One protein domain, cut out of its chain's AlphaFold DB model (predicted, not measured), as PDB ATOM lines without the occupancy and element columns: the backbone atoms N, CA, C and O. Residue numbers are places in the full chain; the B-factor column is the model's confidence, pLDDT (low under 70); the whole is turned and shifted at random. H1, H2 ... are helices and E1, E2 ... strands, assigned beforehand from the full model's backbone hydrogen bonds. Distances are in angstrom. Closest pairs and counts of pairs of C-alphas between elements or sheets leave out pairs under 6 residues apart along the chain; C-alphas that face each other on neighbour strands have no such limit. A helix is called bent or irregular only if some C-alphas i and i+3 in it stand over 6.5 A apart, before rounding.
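What this domain is: This is residues 15 to 80 of the 101 residues of a protein of Yoonia vestfoldensis (UniProt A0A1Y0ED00). A long hairpin of two strands, E1 and E2, has one helix, H1, packed on one face, and a longer helix, H2, slants away from H1 as an arm, with the space between H2 and the hairpin left open. H2 meets H1 near its own first residues, and its last residues, 73 to 80, stick out free. The printed part has 66 residues, with two named strands and then two named helices in the order E1, E2, H1, H2; the sheet is E1 - E2, antiparallel, and the class is mixed, helices and strands. The whole is loose, with a radius of gyration of the C-alphas of 13.6 A, and spans 40 by 29 by 18 A.

Where its parts are: Strand E1 is residues 20 to 26, 20.4 A from first to last C-alpha, and begins with C-alpha 20 at (134.504, 146.291, 90.553). Strand E2 is residues 32 to 38, 20.5 A long. Helix H1 is residues 42 to 54, 18.3 A long, with C-alpha 42 at (129.094, 142.955, 97.775). Helix H2 is residues 60 to 80, 27.4 A long, and ends with C-alpha 80 at (153.973, 128.284, 93.843). H2 has a kink of 34 degrees near residue 67 and is only just irregular: C-alphas 66 and 69 are 6.9 A apart.

How they stand to each other: E1 and E2 form a hairpin, antiparallel at 167 degrees between their directions. C-alphas 22 and 36 face each other at 4.6 A. N 23 and O 35 are within hydrogen-bond range at 2.9 A, and so are N 33 and O 25 at 3.0 A. H1 has 26 pairs of C-alphas within 8 A of E2, the closest those of Gly 33 and Ala 53 at 4.0 A. It has 16 such pairs with E1, the closest those of Ala 23 and Leu 46 at 5.3 A. H1 and H2 only just touch, with 3 pairs of C-alphas within 8 A, through residues 51 to 54 of H1 and 60 to 63 of H2 alone; the closest C-alphas are those of Leu 54 and Ala 60, 6.0 A apart. Their lines stand at a steep tilt of 53 degrees, opposite ways. H2 is apart from E1 and from E2. In H1 every O i to N i+4 pair is within hydrogen-bond range; in H2 15 of 17 are.

The domain as a whole: The two C-alphas farthest apart are those of Leu 15 and Asp 29, at 41.2 A. The printed part has no cut, and its three links are tight. Mean pLDDT of the printed part is 98.3, and no printed residue is under 70.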
ATOM      1  N   LEU A  15     142.249 148.791  77.628       95.88
ATOM      2  CA  LEU A  15     142.150 147.343  77.409       95.88
ATOM      3  C   LEU A  15     140.825 146.820  77.988       95.88
ATOM      4  O   LEU A  15     140.783 145.872  78.767       95.88
ATOM      5  N   GLY A  16     139.734 147.509  77.662       96.88
ATOM      6  CA  GLY A  16     138.390 147.156  78.109       96.88
ATOM      7  C   GLY A  16     138.089 147.487  79.573       96.88
ATOM      8  O   GLY A  16     138.665 148.391  80.192       96.88
ATOM      9  N   GLU A  17     137.119 146.762  80.123       97.62
ATOM     10  CA  GLU A  17     136.519 147.039  81.424       97.62
ATOM     11  C   GLU A  17     136.396 145.782  82.278       97.62
ATOM     12  O   GLU A  17     136.365 144.654  81.791       97.62
ATOM     13  N   MET A  18     136.332 145.999  83.587       96.94
ATOM     14  CA  MET A  18     136.168 144.957  84.587       96.94
ATOM     15  C   MET A  18     135.195 145.462  85.642       96.94
ATOM     16  O   MET A  18     135.317 146.598  86.104       96.94
ATOM     17  N   SER A  19     134.246 144.611  86.029       98.06
ATOM     18  CA  SER A  19     133.375 144.908  87.167       98.06
ATOM     19  C   SER A  19     134.192 145.016  88.454       98.06
ATOM     20  O   SER A  19     135.066 144.188  88.716       98.06
ATOM     21  N   VAL A  20     133.907 146.050  89.240       98.19
ATOM     22  CA  VAL A  20     134.504 146.291  90.553       98.19
ATOM     23  C   VAL A  20     133.376 146.612  91.514       98.19
ATOM     24  O   VAL A  20     132.509 147.433  91.206       98.19
ATOM     25  N   THR A  21     133.400 145.983  92.681       98.69
ATOM     26  CA  THR A  21     132.488 146.307  93.775       98.69
ATOM     27  C   THR A  21     133.253 147.054  94.848       98.69
ATOM     28  O   THR A  21     134.337 146.636  95.256       98.69
ATOM     29  N   ARG A  22     132.683 148.172  95.293       98.44
ATOM     30  CA  ARG A  22     133.248 149.026  96.332       98.44
ATOM     31  C   ARG A  22     132.335 149.030  97.553       98.44
ATOM     32  O   ARG A  22     131.123 149.164  97.400       98.44
ATOM     33  N   ALA A  23     132.927 148.983  98.741       98.75
ATOM     34  CA  ALA A  23     132.270 149.306 100.000       98.75
ATOM     35  C   ALA A  23     133.122 150.295 100.809       98.75
ATOM     36  O   ALA A  23     134.351 150.276 100.752       98.75
ATOM     37  N   SER A  24     132.460 151.164 101.566       98.69
ATOM     38  CA  SER A  24     133.094 152.064 102.529       98.69
ATOM     39  C   SER A  24     132.273 152.012 103.816       98.69
ATOM     40  O   SER A  24     131.052 152.148 103.750       98.69
ATOM     41  N   ILE A  25     132.924 151.797 104.959       98.56
ATOM     42  CA  ILE A  25     132.274 151.703 106.274       98.56
ATOM     43  C   ILE A  25     132.971 152.611 107.279       98.56
ATOM     44  O   ILE A  25     134.115 153.010 107.071       98.56
ATOM     45  N   ARG A  26     132.279 152.920 108.373       98.62
ATOM     46  CA  ARG A  26     132.851 153.564 109.552       98.62
ATOM     47  C   ARG A  26     132.502 152.714 110.766       98.62
ATOM     48  O   ARG A  26     131.327 152.401 110.954       98.62
ATOM     49  N   LEU A  27     133.504 152.322 111.544       98.19
ATOM     50  CA  LEU A  27     133.294 151.641 112.818       98.19
ATOM     51  C   LEU A  27     132.791 152.636 113.871       98.19
ATOM     52  O   LEU A  27     132.959 153.849 113.728       98.19
ATOM     53  N   ALA A  28     132.146 152.132 114.921       97.00
ATOM     54  CA  ALA A  28     131.548 152.977 115.955       97.00
ATOM     55  C   ALA A  28     132.587 153.842 116.696       97.00
ATOM     56  O   ALA A  28     132.276 154.956 117.109       97.00
ATOM     57  N   ASP A  29     133.817 153.348 116.813       93.75
ATOM     58  CA  ASP A  29     134.979 154.018 117.399       93.75
ATOM     59  C   ASP A  29     135.675 155.005 116.440       93.75
ATOM     60  O   ASP A  29     136.625 155.677 116.835       93.75
ATOM     61  N   GLY A  30     135.188 155.151 115.200       97.56
ATOM     62  CA  GLY A  30     135.632 156.179 114.252       97.56
ATOM     63  C   GLY A  30     136.432 155.733 113.013       97.56
ATOM     64  O   GLY A  30     136.273 156.407 111.988       97.56
ATOM     65  N   PRO A  31     137.239 154.648 113.022       98.44
ATOM     66  CA  PRO A  31     137.990 154.190 111.857       98.44
ATOM     67  C   PRO A  31     137.118 154.002 110.621       98.44
ATOM     68  O   PRO A  31     135.997 153.486 110.686       98.44
ATOM     69  N   VAL A  32     137.650 154.412 109.474       98.75
ATOM     70  CA  VAL A  32     136.969 154.313 108.184       98.75
ATOM     71  C   VAL A  32     137.716 153.317 107.322       98.75
ATOM     72  O   VAL A  32     138.906 153.474 107.071       98.75
ATOM     73  N   GLY A  33     136.990 152.312 106.851       98.69
ATOM     74  CA  GLY A  33     137.541 151.258 106.017       98.69
ATOM     75  C   GLY A  33     136.993 151.295 104.604       98.69
ATOM     76  O   GLY A  33     135.839 151.681 104.356       98.69
ATOM     77  N   HIS A  34     137.822 150.884 103.657       98.75
ATOM     78  CA  HIS A  34     137.519 150.870 102.238       98.75
ATOM     79  C   HIS A  34     137.857 149.515 101.616       98.75
ATOM     80  O   HIS A  34     138.957 148.993 101.747       98.75
ATOM     81  N   GLY A  35     136.896 148.956 100.887       98.44
ATOM     82  CA  GLY A  35     137.054 147.706 100.157       98.44
ATOM     83  C   GLY A  35     136.780 147.914  98.679       98.44
ATOM     84  O   GLY A  35     135.716 148.414  98.317       98.44
ATOM     85  N   TYR A  36     137.724 147.511  97.831       98.38
ATOM     86  CA  TYR A  36     137.559 147.424  96.381       98.38
ATOM     87  C   TYR A  36     137.920 146.013  95.944       98.38
ATOM     88  O   TYR A  36     139.067 145.592  96.080       98.38
ATOM     89  N   VAL A  37     136.947 145.286  95.407       98.19
ATOM     90  CA  VAL A  37     137.143 143.904  94.960       98.19
ATOM     91  C   VAL A  37     136.758 143.767  93.497       98.19
ATOM     92  O   VAL A  37     135.782 144.358  93.028       98.19
ATOM     93  N   GLN A  38     137.535 142.973  92.763       98.06
ATOM     94  CA  GLN A  38     137.168 142.562  91.415       98.06
ATOM     95  C   GLN A  38     135.868 141.752  91.457       98.06
ATOM     96  O   GLN A  38     135.699 140.861  92.288       98.06
ATOM     97  N   GLY A  39     134.978 142.015  90.506       97.69
ATOM     98  CA  GLY A  39     133.711 141.316  90.373       97.69
ATOM     99  C   GLY A  39     132.546 142.083  90.988       97.69
ATOM    100  O   GLY A  39     132.546 143.310  91.094       97.69
ATOM    101  N   ARG A  40     131.511 141.325  91.353       98.44
ATOM    102  CA  ARG A  40     130.187 141.835  91.750       98.44
ATOM    103  C   ARG A  40     129.779 141.426  93.170       98.44
ATOM    104  O   ARG A  40     128.624 141.600  93.547       98.44
ATOM    105  N   ASP A  41     130.701 140.841  93.934       98.50
ATOM    106  CA  ASP A  41     130.425 140.359  95.285       98.50
ATOM    107  C   ASP A  41     130.462 141.514  96.295       98.50
ATOM    108  O   ASP A  41     131.516 142.066  96.623       98.50
ATOM    109  N   ARG A  42     129.276 141.883  96.787       98.44
ATOM    110  CA  ARG A  42     129.094 142.955  97.775       98.44
ATOM    111  C   ARG A  42     129.521 142.536  99.174       98.44
ATOM    112  O   ARG A  42     130.038 143.373  99.910       98.44
ATOM    113  N   THR A  43     129.334 141.268  99.528       98.56
ATOM    114  CA  THR A  43     129.738 140.739 100.833       98.56
ATOM    115  C   THR A  43     131.252 140.748 100.942       98.56
ATOM    116  O   THR A  43     131.785 141.229 101.938       98.56
ATOM    117  N   HIS A  44     131.946 140.325  99.885       98.44
ATOM    118  CA  HIS A  44     133.402 140.382  99.837       98.44
ATOM    119  C   HIS A  44     133.912 141.827  99.953       98.44
ATOM    120  O   HIS A  44     134.768 142.101 100.788       98.44
ATOM    121  N   ALA A  45     133.338 142.775  99.200       98.75
ATOM    122  CA  ALA A  45     133.720 144.187  99.303       98.75
ATOM    123  C   ALA A  45     133.533 144.744 100.726       98.75
ATOM    124  O   ALA A  45     134.401 145.455 101.233       98.75
ATOM    125  N   LEU A  46     132.414 144.402 101.374       98.75
ATOM    126  CA  LEU A  46     132.119 144.797 102.751       98.75
ATOM    127  C   LEU A  46     133.112 144.186 103.746       98.75
ATOM    128  O   LEU A  46     133.628 144.901 104.600       98.75
ATOM    129  N   GLN A  47     133.412 142.892 103.623       98.56
ATOM    130  CA  GLN A  47     134.403 142.215 104.464       98.56
ATOM    131  C   GLN A  47     135.788 142.846 104.310       98.56
ATOM    132  O   GLN A  47     136.451 143.091 105.313       98.56
ATOM    133  N   THR A  48     136.204 143.183 103.085       98.62
ATOM    134  CA  THR A  48     137.459 143.909 102.848       98.62
ATOM    135  C   THR A  48     137.449 145.275 103.531       98.62
ATOM    136  O   THR A  48     138.418 145.610 104.203       98.62
ATOM    137  N   ALA A  49     136.354 146.037 103.424       98.81
ATOM    138  CA  ALA A  49     136.230 147.334 104.089       98.81
ATOM    139  C   ALA A  49     136.262 147.214 105.624       98.81
ATOM    140  O   ALA A  49     136.863 148.049 106.290       98.81
ATOM    141  N   LEU A  50     135.649 146.176 106.200       98.62
ATOM    142  CA  LEU A  50     135.703 145.918 107.643       98.62
ATOM    143  C   LEU A  50     137.115 145.553 108.103       98.62
ATOM    144  O   LEU A  50     137.583 146.096 109.097       98.62
ATOM    145  N   ILE A  51     137.795 144.666 107.374       98.56
ATOM    146  CA  ILE A  51     139.184 144.294 107.666       98.56
ATOM    147  C   ILE A  51     140.084 145.532 107.598       98.56
ATOM    148  O   ILE A  51     140.870 145.744 108.513       98.56
ATOM    149  N   ASP A  52     139.931 146.372 106.573       98.75
ATOM    150  CA  ASP A  52     140.687 147.621 106.433       98.75
ATOM    151  C   ASP A  52     140.481 148.571 107.626       98.75
ATOM    152  O   ASP A  52     141.452 149.096 108.166       98.75
ATOM    153  N   ALA A  53     139.241 148.739 108.103       98.69
ATOM    154  CA  ALA A  53     138.973 149.551 109.291       98.69
ATOM    155  C   ALA A  53     139.537 148.929 110.579       98.69
ATOM    156  O   ALA A  53     140.123 149.633 111.395       98.69
ATOM    157  N   LEU A  54     139.385 147.614 110.769       98.56
ATOM    158  CA  LEU A  54     139.884 146.915 111.960       98.56
ATOM    159  C   LEU A  54     141.416 146.907 112.032       98.56
ATOM    160  O   LEU A  54     141.982 146.897 113.121       98.56
ATOM    161  N   MET A  55     142.099 146.940 110.887       98.38
ATOM    162  CA  MET A  55     143.558 147.064 110.830       98.38
ATOM    163  C   MET A  55     144.072 148.437 111.293       98.38
ATOM    164  O   MET A  55     145.276 148.593 111.479       98.38
ATOM    165  N   GLN A  56     143.188 149.417 111.496       98.38
ATOM    166  CA  GLN A  56     143.519 150.745 112.025       98.38
ATOM    167  C   GLN A  56     143.317 150.844 113.548       98.38
ATOM    168  O   GLN A  56     143.530 151.913 114.116       98.38
ATOM    169  N   THR A  57     142.896 149.760 114.211       98.06
ATOM    170  CA  THR A  57     142.661 149.709 115.664       98.06
ATOM    171  C   THR A  57     143.618 148.739 116.353       98.06
ATOM    172  O   THR A  57     144.404 148.041 115.709       98.06
ATOM    173  N   ASP A  58     143.505 148.619 117.675       97.81
ATOM    174  CA  ASP A  58     144.270 147.646 118.466       97.81
ATOM    175  C   ASP A  58     143.978 146.180 118.075       97.81
ATOM    176  O   ASP A  58     144.759 145.274 118.381       97.81
ATOM    177  N   ALA A  59     142.887 145.925 117.342       97.81
ATOM    178  CA  ALA A  59     142.553 144.601 116.819       97.81
ATOM    179  C   ALA A  59     143.460 144.153 115.656       97.81
ATOM    180  O   ALA A  59     143.452 142.967 115.307       97.81
ATOM    181  N   ALA A  60     144.264 145.051 115.073       98.50
ATOM    182  CA  ALA A  60     145.092 144.777 113.896       98.50
ATOM    183  C   ALA A  60     145.968 143.524 114.053       98.50
ATOM    184  O   ALA A  60     146.029 142.681 113.158       98.50
ATOM    185  N   GLY A  61     146.593 143.339 115.222       98.62
ATOM    186  CA  GLY A  61     147.432 142.166 115.482       98.62
ATOM    187  C   GLY A  61     146.651 140.845 115.476       98.62
ATOM    188  O   GLY A  61     147.172 139.818 115.039       98.62
ATOM    189  N   GLN A  62     145.399 140.852 115.937       98.56
ATOM    190  CA  GLN A  62     144.532 139.674 115.889       98.56
ATOM    191  C   GLN A  62     144.037 139.409 114.465       98.56
ATOM    192  O   GLN A  62     144.079 138.262 114.022       98.56
ATOM    193  N   VAL A  63     143.603 140.451 113.750       98.56
ATOM    194  CA  VAL A  63     143.150 140.353 112.353       98.56
ATOM    195  C   VAL A  63     144.267 139.822 111.460       98.56
ATOM    196  O   VAL A  63     144.036 138.916 110.656       98.56
ATOM    197  N   ASP A  64     145.493 140.316 111.634       98.56
ATOM    198  CA  ASP A  64     146.622 139.838 110.848       98.56
ATOM    199  C   ASP A  64     146.897 138.350 111.098       98.56
ATOM    200  O   ASP A  64     146.965 137.573 110.147       98.56
ATOM    201  N   ARG A  65     146.969 137.921 112.363       98.62
ATOM    202  CA  ARG A  65     147.242 136.515 112.702       98.62
ATOM    203  C   ARG A  65     146.121 135.565 112.291       98.62
ATOM    204  O   ARG A  65     146.404 134.478 111.800       98.62
ATOM    205  N   ALA A  66     144.866 135.944 112.516       98.38
ATOM    206  CA  ALA A  66     143.727 135.050 112.322       98.38
ATOM    207  C   ALA A  66     143.214 135.028 110.874       98.38
ATOM    208  O   ALA A  66     142.604 134.042 110.465       98.38
ATOM    209  N   ILE A  67     143.432 136.102 110.108       98.31
ATOM    210  CA  ILE A  67     142.836 136.275 108.778       98.31
ATOM    211  C   ILE A  67     143.919 136.504 107.724       98.31
ATOM    212  O   ILE A  67     144.053 135.701 106.799       98.31
ATOM    213  N   LEU A  68     144.703 137.580 107.833       98.50
ATOM    214  CA  LEU A  68     145.572 137.999 106.726       98.50
ATOM    215  C   LEU A  68     146.761 137.060 106.512       98.50
ATOM    216  O   LEU A  68     147.036 136.695 105.371       98.50
ATOM    217  N   SER A  69     147.445 136.647 107.579       98.62
ATOM    218  CA  SER A  69     148.584 135.725 107.516       98.62
ATOM    219  C   SER A  69     148.192 134.385 106.869       98.62
ATOM    220  O   SER A  69     148.760 134.068 105.822       98.62
ATOM    221  N   PRO A  70     147.144 133.670 107.332       98.69
ATOM    222  CA  PRO A  70     146.680 132.448 106.668       98.69
ATOM    223  C   PRO A  70     146.289 132.648 105.195       98.69
ATOM    224  O   PRO A  70     146.585 131.807 104.343       98.69
ATOM    225  N   LEU A  71     145.637 133.770 104.860       98.44
ATOM    226  CA  LEU A  71     145.260 134.072 103.475       98.44
ATOM    227  C   LEU A  71     146.480 134.336 102.582       98.44
ATOM    228  O   LEU A  71     146.480 133.902 101.422       98.44
ATOM    229  N   ARG A  72     147.516 135.008 103.105       98.62
ATOM    230  CA  ARG A  72     148.792 135.238 102.405       98.62
ATOM    231  C   ARG A  72     149.520 133.923 102.151       98.62
ATOM    232  O   ARG A  72     149.909 133.681 101.008       98.62
ATOM    233  N   ASP A  73     149.608 133.054 103.152       98.69
ATOM    234  CA  ASP A  73     150.256 131.743 103.023       98.69
ATOM    235  C   ASP A  73     149.540 130.876 101.984       98.69
ATOM    236  O   ASP A  73     150.158 130.339 101.058       98.69
ATOM    237  N   ALA A  74     148.208 130.824 102.048       98.69
ATOM    238  CA  ALA A  74     147.404 130.094 101.075       98.69
ATOM    239  C   ALA A  74     147.555 130.669  99.651       98.69
ATOM    240  O   ALA A  74     147.589 129.919  98.671       98.69
ATOM    241  N   ALA A  75     147.662 131.996  99.504       98.38
ATOM    242  CA  ALA A  75     147.901 132.635  98.211       98.38
ATOM    243  C   ALA A  75     149.300 132.319  97.655       98.38
ATOM    244  O   ALA A  75     149.421 131.998  96.467       98.38
ATOM    245  N   ALA A  76     150.331 132.351  98.501       98.56
ATOM    246  CA  ALA A  76     151.700 131.997  98.135       98.56
ATOM    247  C   ALA A  76     151.800 130.528  97.696       98.56
ATOM    248  O   ALA A  76     152.333 130.246  96.621       98.56
ATOM    249  N   ALA A  77     151.191 129.607  98.450       98.62
ATOM    250  CA  ALA A  77     151.154 128.184  98.116       98.62
ATOM    251  C   ALA A  77     150.448 127.914  96.773       98.62
ATOM    252  O   ALA A  77     150.965 127.175  95.927       98.62
ATOM    253  N   ARG A  78     149.301 128.567  96.517       98.56
ATOM    254  CA  ARG A  78     148.601 128.480  95.220       98.56
ATOM    255  C   ARG A  78     149.463 129.003  94.072       98.56
ATOM    256  O   ARG A  78     149.521 128.372  93.014       98.56
ATOM    257  N   LYS A  79     150.148 130.136  94.272       98.31
ATOM    258  CA  LYS A  79     151.054 130.721  93.273       98.31
ATOM    259  C   LYS A  79     152.221 129.781  92.967       98.31
ATOM    260  O   LYS A  79     152.476 129.526  91.792       98.31
ATOM    261  N   ALA A  80     152.871 129.232  93.992       98.25
ATOM    262  CA  ALA A  80     153.973 128.284  93.843       98.25
ATOM    263  C   ALA A  80     153.532 127.015  93.101       98.25
ATOM    264  O   ALA A  80     154.164 126.616  92.126       98.25
TER     265      ALA A  80